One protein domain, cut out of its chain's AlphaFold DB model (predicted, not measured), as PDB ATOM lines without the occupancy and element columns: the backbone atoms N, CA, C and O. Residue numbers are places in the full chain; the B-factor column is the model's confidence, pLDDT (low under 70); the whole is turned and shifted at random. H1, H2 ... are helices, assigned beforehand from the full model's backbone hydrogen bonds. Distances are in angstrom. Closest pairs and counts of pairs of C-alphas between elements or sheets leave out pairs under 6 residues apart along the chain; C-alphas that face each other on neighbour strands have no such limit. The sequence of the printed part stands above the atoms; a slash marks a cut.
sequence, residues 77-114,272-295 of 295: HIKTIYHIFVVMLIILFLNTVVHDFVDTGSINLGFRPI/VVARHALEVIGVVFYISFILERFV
ATOM      1  N   HIS A  77      27.368  20.256 132.186       89.00
ATOM      2  CA  HIS A  77      27.503  20.932 133.485       89.00
ATOM      3  C   HIS A  77      26.224  20.869 134.331       89.00
ATOM      4  O   HIS A  77      26.278  20.596 135.527       89.00
ATOM      5  N   ILE A  78      25.061  21.059 133.711       88.88
ATOM      6  CA  ILE A  78      23.771  21.072 134.412       88.88
ATOM      7  C   ILE A  78      23.355  19.645 134.761       88.88
ATOM      8  O   ILE A  78      22.858  19.383 135.855       88.88
ATOM      9  N   LYS A  79      23.655  18.694 133.872       87.69
ATOM     10  CA  LYS A  79      23.529  17.273 134.181       87.69
ATOM     11  C   LYS A  79      24.394  16.881 135.383       87.69
ATOM     12  O   LYS A  79      23.913  16.129 136.225       87.69
ATOM     13  N   THR A  80      25.620  17.388 135.515       91.38
ATOM     14  CA  THR A  80      26.462  17.142 136.700       91.38
ATOM     15  C   THR A  80      25.804  17.674 137.971       91.38
ATOM     16  O   THR A  80      25.708  16.931 138.941       91.38
ATOM     17  N   ILE A  81      25.266  18.900 137.950       90.12
ATOM     18  CA  ILE A  81      24.529  19.477 139.088       90.12
ATOM     19  C   ILE A  81      23.352  18.578 139.495       90.12
ATOM     20  O   ILE A  81      23.188  18.281 140.674       90.12
ATOM     21  N   TYR A  82      22.576  18.077 138.529       88.12
ATOM     22  CA  TYR A  82      21.496  17.126 138.803       88.12
ATOM     23  C   TYR A  82      22.002  15.864 139.523       88.12
ATOM     24  O   TYR A  82      21.422  15.465 140.529       88.12
ATOM     25  N   HIS A  83      23.104  15.256 139.063       89.75
ATOM     26  CA  HIS A  83      23.670  14.080 139.735       89.75
ATOM     27  C   HIS A  83      24.204  14.414 141.131       89.75
ATOM     28  O   HIS A  83      24.029  13.605 142.032       89.75
ATOM     29  N   ILE A  84      24.790  15.598 141.340       90.25
ATOM     30  CA  ILE A  84      25.220  16.052 142.671       90.25
ATOM     31  C   ILE A  84      24.023  16.107 143.623       90.25
ATOM     32  O   ILE A  84      24.104  15.552 144.713       90.25
ATOM     33  N   PHE A  85      22.892  16.690 143.209       85.75
ATOM     34  CA  PHE A  85      21.674  16.696 144.029       85.75
ATOM     35  C   PHE A  85      21.175  15.285 144.351       85.75
ATOM     36  O   PHE A  85      20.832  15.010 145.497       85.75
ATOM     37  N   VAL A  86      21.183  14.377 143.371       86.81
ATOM     38  CA  VAL A  86      20.791  12.975 143.587       86.81
ATOM     39  C   VAL A  86      21.742  12.274 144.565       86.81
ATOM     40  O   VAL A  86      21.283  11.575 145.463       86.81
ATOM     41  N   VAL A  87      23.055  12.474 144.442       90.12
ATOM     42  CA  VAL A  87      24.053  11.878 145.345       90.12
ATOM     43  C   VAL A  87      23.932  12.451 146.754       90.12
ATOM     44  O   VAL A  87      23.931  11.680 147.708       90.12
ATOM     45  N   MET A  88      23.768  13.770 146.907       86.12
ATOM     46  CA  MET A  88      23.519  14.385 148.217       86.12
ATOM     47  C   MET A  88      22.267  13.805 148.875       86.12
ATOM     48  O   MET A  88      22.291  13.507 150.063       86.12
ATOM     49  N   LEU A  89      21.199  13.595 148.102       82.69
ATOM     50  CA  LEU A  89      19.965  12.976 148.578       82.69
ATOM     51  C   LEU A  89      20.195  11.535 149.046       82.69
ATOM     52  O   LEU A  89      19.723  11.167 150.117       82.69
ATOM     53  N   ILE A  90      20.956  10.736 148.291       87.00
ATOM     54  CA  ILE A  90      21.306   9.362 148.681       87.00
ATOM     55  C   ILE A  90      22.163   9.355 149.953       87.00
ATOM     56  O   ILE A  90      21.902   8.562 150.851       87.00
ATOM     57  N   ILE A  91      23.160  10.238 150.058       88.44
ATOM     58  CA  ILE A  91      24.031  10.333 151.239       88.44
ATOM     59  C   ILE A  91      23.230  10.764 152.469       88.44
ATOM     60  O   ILE A  91      23.380  10.154 153.523       88.44
ATOM     61  N   LEU A  92      22.365  11.777 152.345       82.00
ATOM     62  CA  LEU A  92      21.480  12.214 153.428       82.00
ATOM     63  C   LEU A  92      20.554  11.080 153.872       82.00
ATOM     64  O   LEU A  92      20.450  10.813 155.065       82.00
ATOM     65  N   PHE A  93      19.942  10.377 152.917       83.62
ATOM     66  CA  PHE A  93      19.090   9.229 153.199       83.62
ATOM     67  C   PHE A  93      19.849   8.115 153.933       83.62
ATOM     68  O   PHE A  93      19.390   7.648 154.972       83.62
ATOM     69  N   LEU A  94      21.029   7.722 153.443       86.75
ATOM     70  CA  LEU A  94      21.864   6.700 154.081       86.75
ATOM     71  C   LEU A  94      22.301   7.114 155.486       86.75
ATOM     72  O   LEU A  94      22.232   6.300 156.401       86.75
ATOM     73  N   ASN A  95      22.719   8.369 155.667       85.69
ATOM     74  CA  ASN A  95      23.122   8.889 156.971       85.69
ATOM     75  C   ASN A  95      21.968   8.790 157.978       85.69
ATOM     76  O   ASN A  95      22.148   8.264 159.071       85.69
ATOM     77  N   THR A  96      20.760   9.198 157.589       79.69
ATOM     78  CA  THR A  96      19.593   9.094 158.472       79.69
ATOM     79  C   THR A  96      19.199   7.651 158.756       79.69
ATOM     80  O   THR A  96      18.928   7.335 159.905       79.69
ATOM     81  N   VAL A  97      19.244   6.753 157.769       83.44
ATOM     82  CA  VAL A  97      18.987   5.321 158.007       83.44
ATOM     83  C   VAL A  97      19.981   4.740 159.016       83.44
ATOM     84  O   VAL A  97      19.577   3.996 159.906       83.44
ATOM     85  N   VAL A  98      21.268   5.088 158.906       86.56
ATOM     86  CA  VAL A  98      22.305   4.640 159.848       86.56
ATOM     87  C   VAL A  98      22.071   5.227 161.238       86.56
ATOM     88  O   VAL A  98      22.105   4.489 162.216       86.56
ATOM     89  N   HIS A  99      21.799   6.527 161.330       82.88
ATOM     90  CA  HIS A  99      21.529   7.210 162.594       82.88
ATOM     91  C   HIS A  99      20.308   6.619 163.314       82.88
ATOM     92  O   HIS A  99      20.382   6.306 164.496       82.88
ATOM     93  N   ASP A 100      19.195   6.411 162.607       83.31
ATOM     94  CA  ASP A 100      17.975   5.833 163.182       83.31
ATOM     95  C   ASP A 100      18.179   4.366 163.598       83.31
ATOM     96  O   ASP A 100      17.661   3.919 164.628       83.31
ATOM     97  N   PHE A 101      18.980   3.614 162.835       86.19
ATOM     98  CA  PHE A 101      19.346   2.246 163.189       86.19
ATOM     99  C   PHE A 101      20.202   2.186 164.461       86.19
ATOM    100  O   PHE A 101      19.963   1.324 165.303       86.19
ATOM    101  N   VAL A 102      21.169   3.097 164.614       88.94
ATOM    102  CA  VAL A 102      22.071   3.142 165.779       88.94
ATOM    103  C   VAL A 102      21.349   3.633 167.034       88.94
ATOM    104  O   VAL A 102      21.493   3.014 168.086       88.94
ATOM    105  N   ASP A 103      20.556   4.699 166.930       82.81
ATOM    106  CA  ASP A 103      19.958   5.345 168.104       82.81
ATOM    107  C   ASP A 103      18.667   4.666 168.565       82.81
ATOM    108  O   ASP A 103      18.457   4.441 169.756       82.81
ATOM    109  N   THR A 104      17.778   4.347 167.623       76.38
ATOM    110  CA  THR A 104      16.428   3.844 167.925       76.38
ATOM    111  C   THR A 104      16.245   2.356 167.640       76.38
ATOM    112  O   THR A 104      15.210   1.797 168.000       76.38
ATOM    113  N   GLY A 105      17.205   1.699 166.978       78.94
ATOM    114  CA  GLY A 105      17.095   0.288 166.582       78.94
ATOM    115  C   GLY A 105      15.996   0.006 165.546       78.94
ATOM    116  O   GLY A 105      15.709  -1.153 165.249       78.94
ATOM    117  N   SER A 106      15.365   1.045 164.987       77.12
ATOM    118  CA  SER A 106      14.288   0.947 163.998       77.12
ATOM    119  C   SER A 106      14.477   2.004 162.915       77.12
ATOM    120  O   SER A 106      14.916   3.110 163.201       77.12
ATOM    121  N   ILE A 107      14.173   1.657 161.662       76.50
ATOM    122  CA  ILE A 107      14.405   2.536 160.511       76.50
ATOM    123  C   ILE A 107      13.114   3.300 160.206       76.50
ATOM    124  O   ILE A 107      12.134   2.694 159.762       76.50
ATOM    125  N   ASN A 108      13.107   4.621 160.402       73.38
ATOM    126  CA  ASN A 108      11.960   5.455 160.058       73.38
ATOM    127  C   ASN A 108      12.157   6.123 158.688       73.38
ATOM    128  O   ASN A 108      12.840   7.126 158.526       73.38
ATOM    129  N   LEU A 109      11.559   5.528 157.659       71.88
ATOM    130  CA  LEU A 109      11.815   5.856 156.251       71.88
ATOM    131  C   LEU A 109      11.025   7.063 155.702       71.88
ATOM    132  O   LEU A 109      10.857   7.172 154.488       71.88
ATOM    133  N   GLY A 110      10.504   7.965 156.537       74.12
ATOM    134  CA  GLY A 110       9.775   9.125 156.006       74.12
ATOM    135  C   GLY A 110       8.295   8.864 155.707       74.12
ATOM    136  O   GLY A 110       7.677   9.650 154.991       74.12
ATOM    137  N   PHE A 111       7.708   7.733 156.121       82.69
ATOM    138  CA  PHE A 111       6.356   7.336 155.680       82.69
ATOM    139  C   PHE A 111       5.227   8.030 156.445       82.69
ATOM    140  O   PHE A 111       4.116   8.158 155.920       82.69
ATOM    141  N   ARG A 112       5.483   8.475 157.680       85.62
ATOM    142  CA  ARG A 112       4.451   9.056 158.547       85.62
ATOM    143  C   ARG A 112       3.859  10.343 157.961       85.62
ATOM    144  O   ARG A 112       2.629  10.408 157.881       85.62
ATOM    145  N   PRO A 113       4.654  11.314 157.463       87.62
ATOM    146  CA  PRO A 113       4.098  12.512 156.839       87.62
ATOM    147  C   PRO A 113       3.343  12.211 155.540       87.62
ATOM    148  O   PRO A 113       2.348  12.874 155.258       87.62
ATOM    149  N   ILE A 114       3.741  11.183 154.774       88.88
ATOM    150  CA  ILE A 114       3.012  10.760 153.563       88.88
ATOM    151  C   ILE A 114       1.616  10.261 153.937       88.88
ATOM    152  O   ILE A 114       0.626  10.721 153.373       88.88
ATOM    153  N   VAL A 272      10.626   6.763 129.098       91.81
ATOM    154  CA  VAL A 272      10.734   8.154 129.561       91.81
ATOM    155  C   VAL A 272       9.601   8.477 130.533       91.81
ATOM    156  O   VAL A 272       9.843   9.090 131.566       91.81
ATOM    157  N   VAL A 273       8.382   8.009 130.241       94.62
ATOM    158  CA  VAL A 273       7.221   8.177 131.132       94.62
ATOM    159  C   VAL A 273       7.470   7.511 132.483       94.62
ATOM    160  O   VAL A 273       7.320   8.161 133.511       94.62
ATOM    161  N   ALA A 274       7.913   6.251 132.487       94.88
ATOM    162  CA  ALA A 274       8.230   5.516 133.708       94.88
ATOM    163  C   ALA A 274       9.343   6.202 134.513       94.88
ATOM    164  O   ALA A 274       9.229   6.335 135.727       94.88
ATOM    165  N   ARG A 275      10.388   6.705 133.840       93.12
ATOM    166  CA  ARG A 275      11.465   7.455 134.496       93.12
ATOM    167  C   ARG A 275      10.945   8.718 135.186       93.12
ATOM    168  O   ARG A 275      11.242   8.913 136.356       93.12
ATOM    169  N   HIS A 276      10.154   9.541 134.500       92.75
ATOM    170  CA  HIS A 276       9.592  10.747 135.112       92.75
ATOM    171  C   HIS A 276       8.581  10.428 136.221       92.75
ATOM    172  O   HIS A 276       8.526  11.146 137.212       92.75
ATOM    173  N   ALA A 277       7.815   9.339 136.103       94.25
ATOM    174  CA  ALA A 277       6.936   8.882 137.176       94.25
ATOM    175  C   ALA A 277       7.732   8.487 138.434       94.25
ATOM    176  O   ALA A 277       7.377   8.903 139.534       94.25
ATOM    177  N   LEU A 278       8.841   7.757 138.273       92.75
ATOM    178  CA  LEU A 278       9.754   7.436 139.375       92.75
ATOM    179  C   LEU A 278      10.417   8.687 139.962       92.75
ATOM    180  O   LEU A 278      10.543   8.779 141.177       92.75
ATOM    181  N   GLU A 279      10.799   9.661 139.130       91.31
ATOM    182  CA  GLU A 279      11.335  10.947 139.595       91.31
ATOM    183  C   GLU A 279      10.306  11.696 140.461       91.31
ATOM    184  O   GLU A 279      10.658  12.180 141.532       91.31
ATOM    185  N   VAL A 280       9.027  11.735 140.065       92.62
ATOM    186  CA  VAL A 280       7.951  12.349 140.868       92.62
ATOM    187  C   VAL A 280       7.755  11.614 142.195       92.62
ATOM    188  O   VAL A 280       7.683  12.262 143.238       92.62
ATOM    189  N   ILE A 281       7.711  10.278 142.181       90.75
ATOM    190  CA  ILE A 281       7.620   9.468 143.406       90.75
ATOM    191  C   ILE A 281       8.816   9.761 144.322       90.75
ATOM    192  O   ILE A 281       8.630  10.027 145.508       90.75
ATOM    193  N   GLY A 282      10.031   9.793 143.769       88.38
ATOM    194  CA  GLY A 282      11.251  10.123 144.502       88.38
ATOM    195  C   GLY A 282      11.214  11.518 145.130       88.38
ATOM    196  O   GLY A 282      11.617  11.672 146.277       88.38
ATOM    197  N   VAL A 283      10.667  12.520 144.433       89.12
ATOM    198  CA  VAL A 283      10.480  13.874 144.983       89.12
ATOM    199  C   VAL A 283       9.472  13.885 146.136       89.12
ATOM    200  O   VAL A 283       9.710  14.570 147.127       89.12
ATOM    201  N   VAL A 284       8.379  13.117 146.060       89.69
ATOM    202  CA  VAL A 284       7.416  13.003 147.175       89.69
ATOM    203  C   VAL A 284       8.082  12.399 148.411       89.69
ATOM    204  O   VAL A 284       7.953  12.955 149.502       89.69
ATOM    205  N   PHE A 285       8.844  11.314 148.242       86.38
ATOM    206  CA  PHE A 285       9.632  10.727 149.329       86.38
ATOM    207  C   PHE A 285      10.655  11.709 149.891       86.38
ATOM    208  O   PHE A 285      10.780  11.830 151.105       86.38
ATOM    209  N   TYR A 286      11.341  12.449 149.022       84.94
ATOM    210  CA  TYR A 286      12.333  13.436 149.428       84.94
ATOM    211  C   TYR A 286      11.735  14.562 150.273       84.94
ATOM    212  O   TYR A 286      12.276  14.897 151.324       84.94
ATOM    213  N   ILE A 287      10.599  15.122 149.850       87.31
ATOM    214  CA  ILE A 287       9.897  16.156 150.617       87.31
ATOM    215  C   ILE A 287       9.443  15.593 151.965       87.31
ATOM    216  O   ILE A 287       9.641  16.241 152.986       87.31
ATOM    217  N   SER A 288       8.879  14.383 151.983       86.56
ATOM    218  CA  SER A 288       8.445  13.747 153.231       86.56
ATOM    219  C   SER A 288       9.601  13.521 154.201       86.56
ATOM    220  O   SER A 288       9.492  13.813 155.388       86.56
ATOM    221  N   PHE A 289      10.738  13.062 153.682       82.25
ATOM    222  CA  PHE A 289      11.953  12.859 154.456       82.25
ATOM    223  C   PHE A 289      12.489  14.169 155.044       82.25
ATOM    224  O   PHE A 289      12.854  14.211 156.217       82.25
ATOM    225  N   ILE A 290      12.494  15.255 154.260       83.25
ATOM    226  CA  ILE A 290      12.873  16.576 154.775       83.25
ATOM    227  C   ILE A 290      11.936  17.000 155.906       83.25
ATOM    228  O   ILE A 290      12.414  17.466 156.936       83.25
ATOM    229  N   LEU A 291      10.623  16.830 155.726       83.75
ATOM    230  CA  LEU A 291       9.632  17.203 156.735       83.75
ATOM    231  C   LEU A 291       9.780  16.405 158.028       83.75
ATOM    232  O   LEU A 291       9.561  16.966 159.082       83.75
ATOM    233  N   GLU A 292      10.139  15.124 157.973       80.88
ATOM    234  CA  GLU A 292      10.284  14.313 159.188       80.88
ATOM    235  C   GLU A 292      11.598  14.573 159.934       80.88
ATOM    236  O   GLU A 292      11.664  14.390 161.147       80.88
ATOM    237  N   ARG A 293      12.658  14.983 159.224       76.88
ATOM    238  CA  ARG A 293      13.987  15.158 159.827       76.88
ATOM    239  C   ARG A 293      14.315  16.598 160.214       76.88
ATOM    240  O   ARG A 293      15.096  16.795 161.142       76.88
ATOM    241  N   PHE A 294      13.796  17.587 159.486       76.75
ATOM    242  CA  PHE A 294      14.166  18.999 159.655       76.75
ATOM    243  C   PHE A 294      13.037  19.894 160.187       76.75
ATOM    244  O   PHE A 294      13.305  21.066 160.456       76.75
ATOM    245  N   VAL A 295      11.807  19.383 160.315       73.56
ATOM    246  CA  VAL A 295      10.637  20.110 160.846       73.56
ATOM    247  C   VAL A 295      10.074  19.349 162.036       73.56
ATOM    248  O   VAL A 295       9.794  20.016 163.054       73.56
TER     249      VAL A 295
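Overview. This is residues 77 to 114 and 272 to 295 of the 295 residues of an uncharacterized protein of Anopheles maculatus (UniProt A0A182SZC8). Two long helices, H1 and H3, cross as a loose X, running the same way and coming near each other around Leu 89 and Tyr 286 without clearly touching. From the end of H1 a short link folds back to H3, where the one small helix H2 packs on residues 285 to 292 of H3, while residues 77 to 85 of H1 and 272 to 281 of H3 stick out as two free arms. The printed part has 62 residues with three named helices, H1, H2 and H3 in that order along the chain, and no named strand; the class is all helix. The whole is loose, with a radius of gyration of the C-alphas of 13.3 A, and elongated, spanning 38 by 24 by 20 A.

Along the chain. H1 is residues 77 to 104, from C-alpha 77 at (27.503, 20.932, 133.485) to C-alpha 104 at (16.428, 3.844, 167.925), a length of 40.0 A. After six residues, H2 follows as residues 111 to 114, with C-alpha 111 at (6.356, 7.336, 155.680). H3 is residues 272 to 294 and measures 32.2 A from its first to its last C-alpha, ending with C-alpha 294 at (14.166, 18.999, 159.655). Val 295, the chain's last residue, comes after it.

Arrangement. H1 and H3 are close but not clearly touching, with 1 pair of C-alphas within 8 A, those of Leu 89 and Tyr 286, 7.7 A apart. Their lines stand at a steep tilt of 47 degrees, and they run the same way. Their centres are 12.8 A apart. H2 touches H3, which takes part with residues 285 to 292 alone; the closest C-alphas are those of Pro 113 and Ser 288, 5.8 A apart. H1 and H2 are apart. In H1 and H3 every O i to N i+4 pair is within hydrogen-bond range; H2, with 4 residues, is too short for such a pair, and its 1 pair of O i and N i+3 is within range.

Size, cuts and confidence. The two C-alphas farthest apart are those of His 77 and Gly 105, at 40.4 A. Without the stretches that stand free, residues 77 to 85 and 272 to 281, the body has 43 residues and spans 26 by 23 by 16 A. Residues 115 to 271 are cut out and not printed, and C-alphas 114 and 272 are 25.3 A apart across the cut. The link from H1 to H2 is short, and the link from H2 to H3 is the one across the cut. The mean pLDDT of the printed part is 85.6, and no printed residue is under 70.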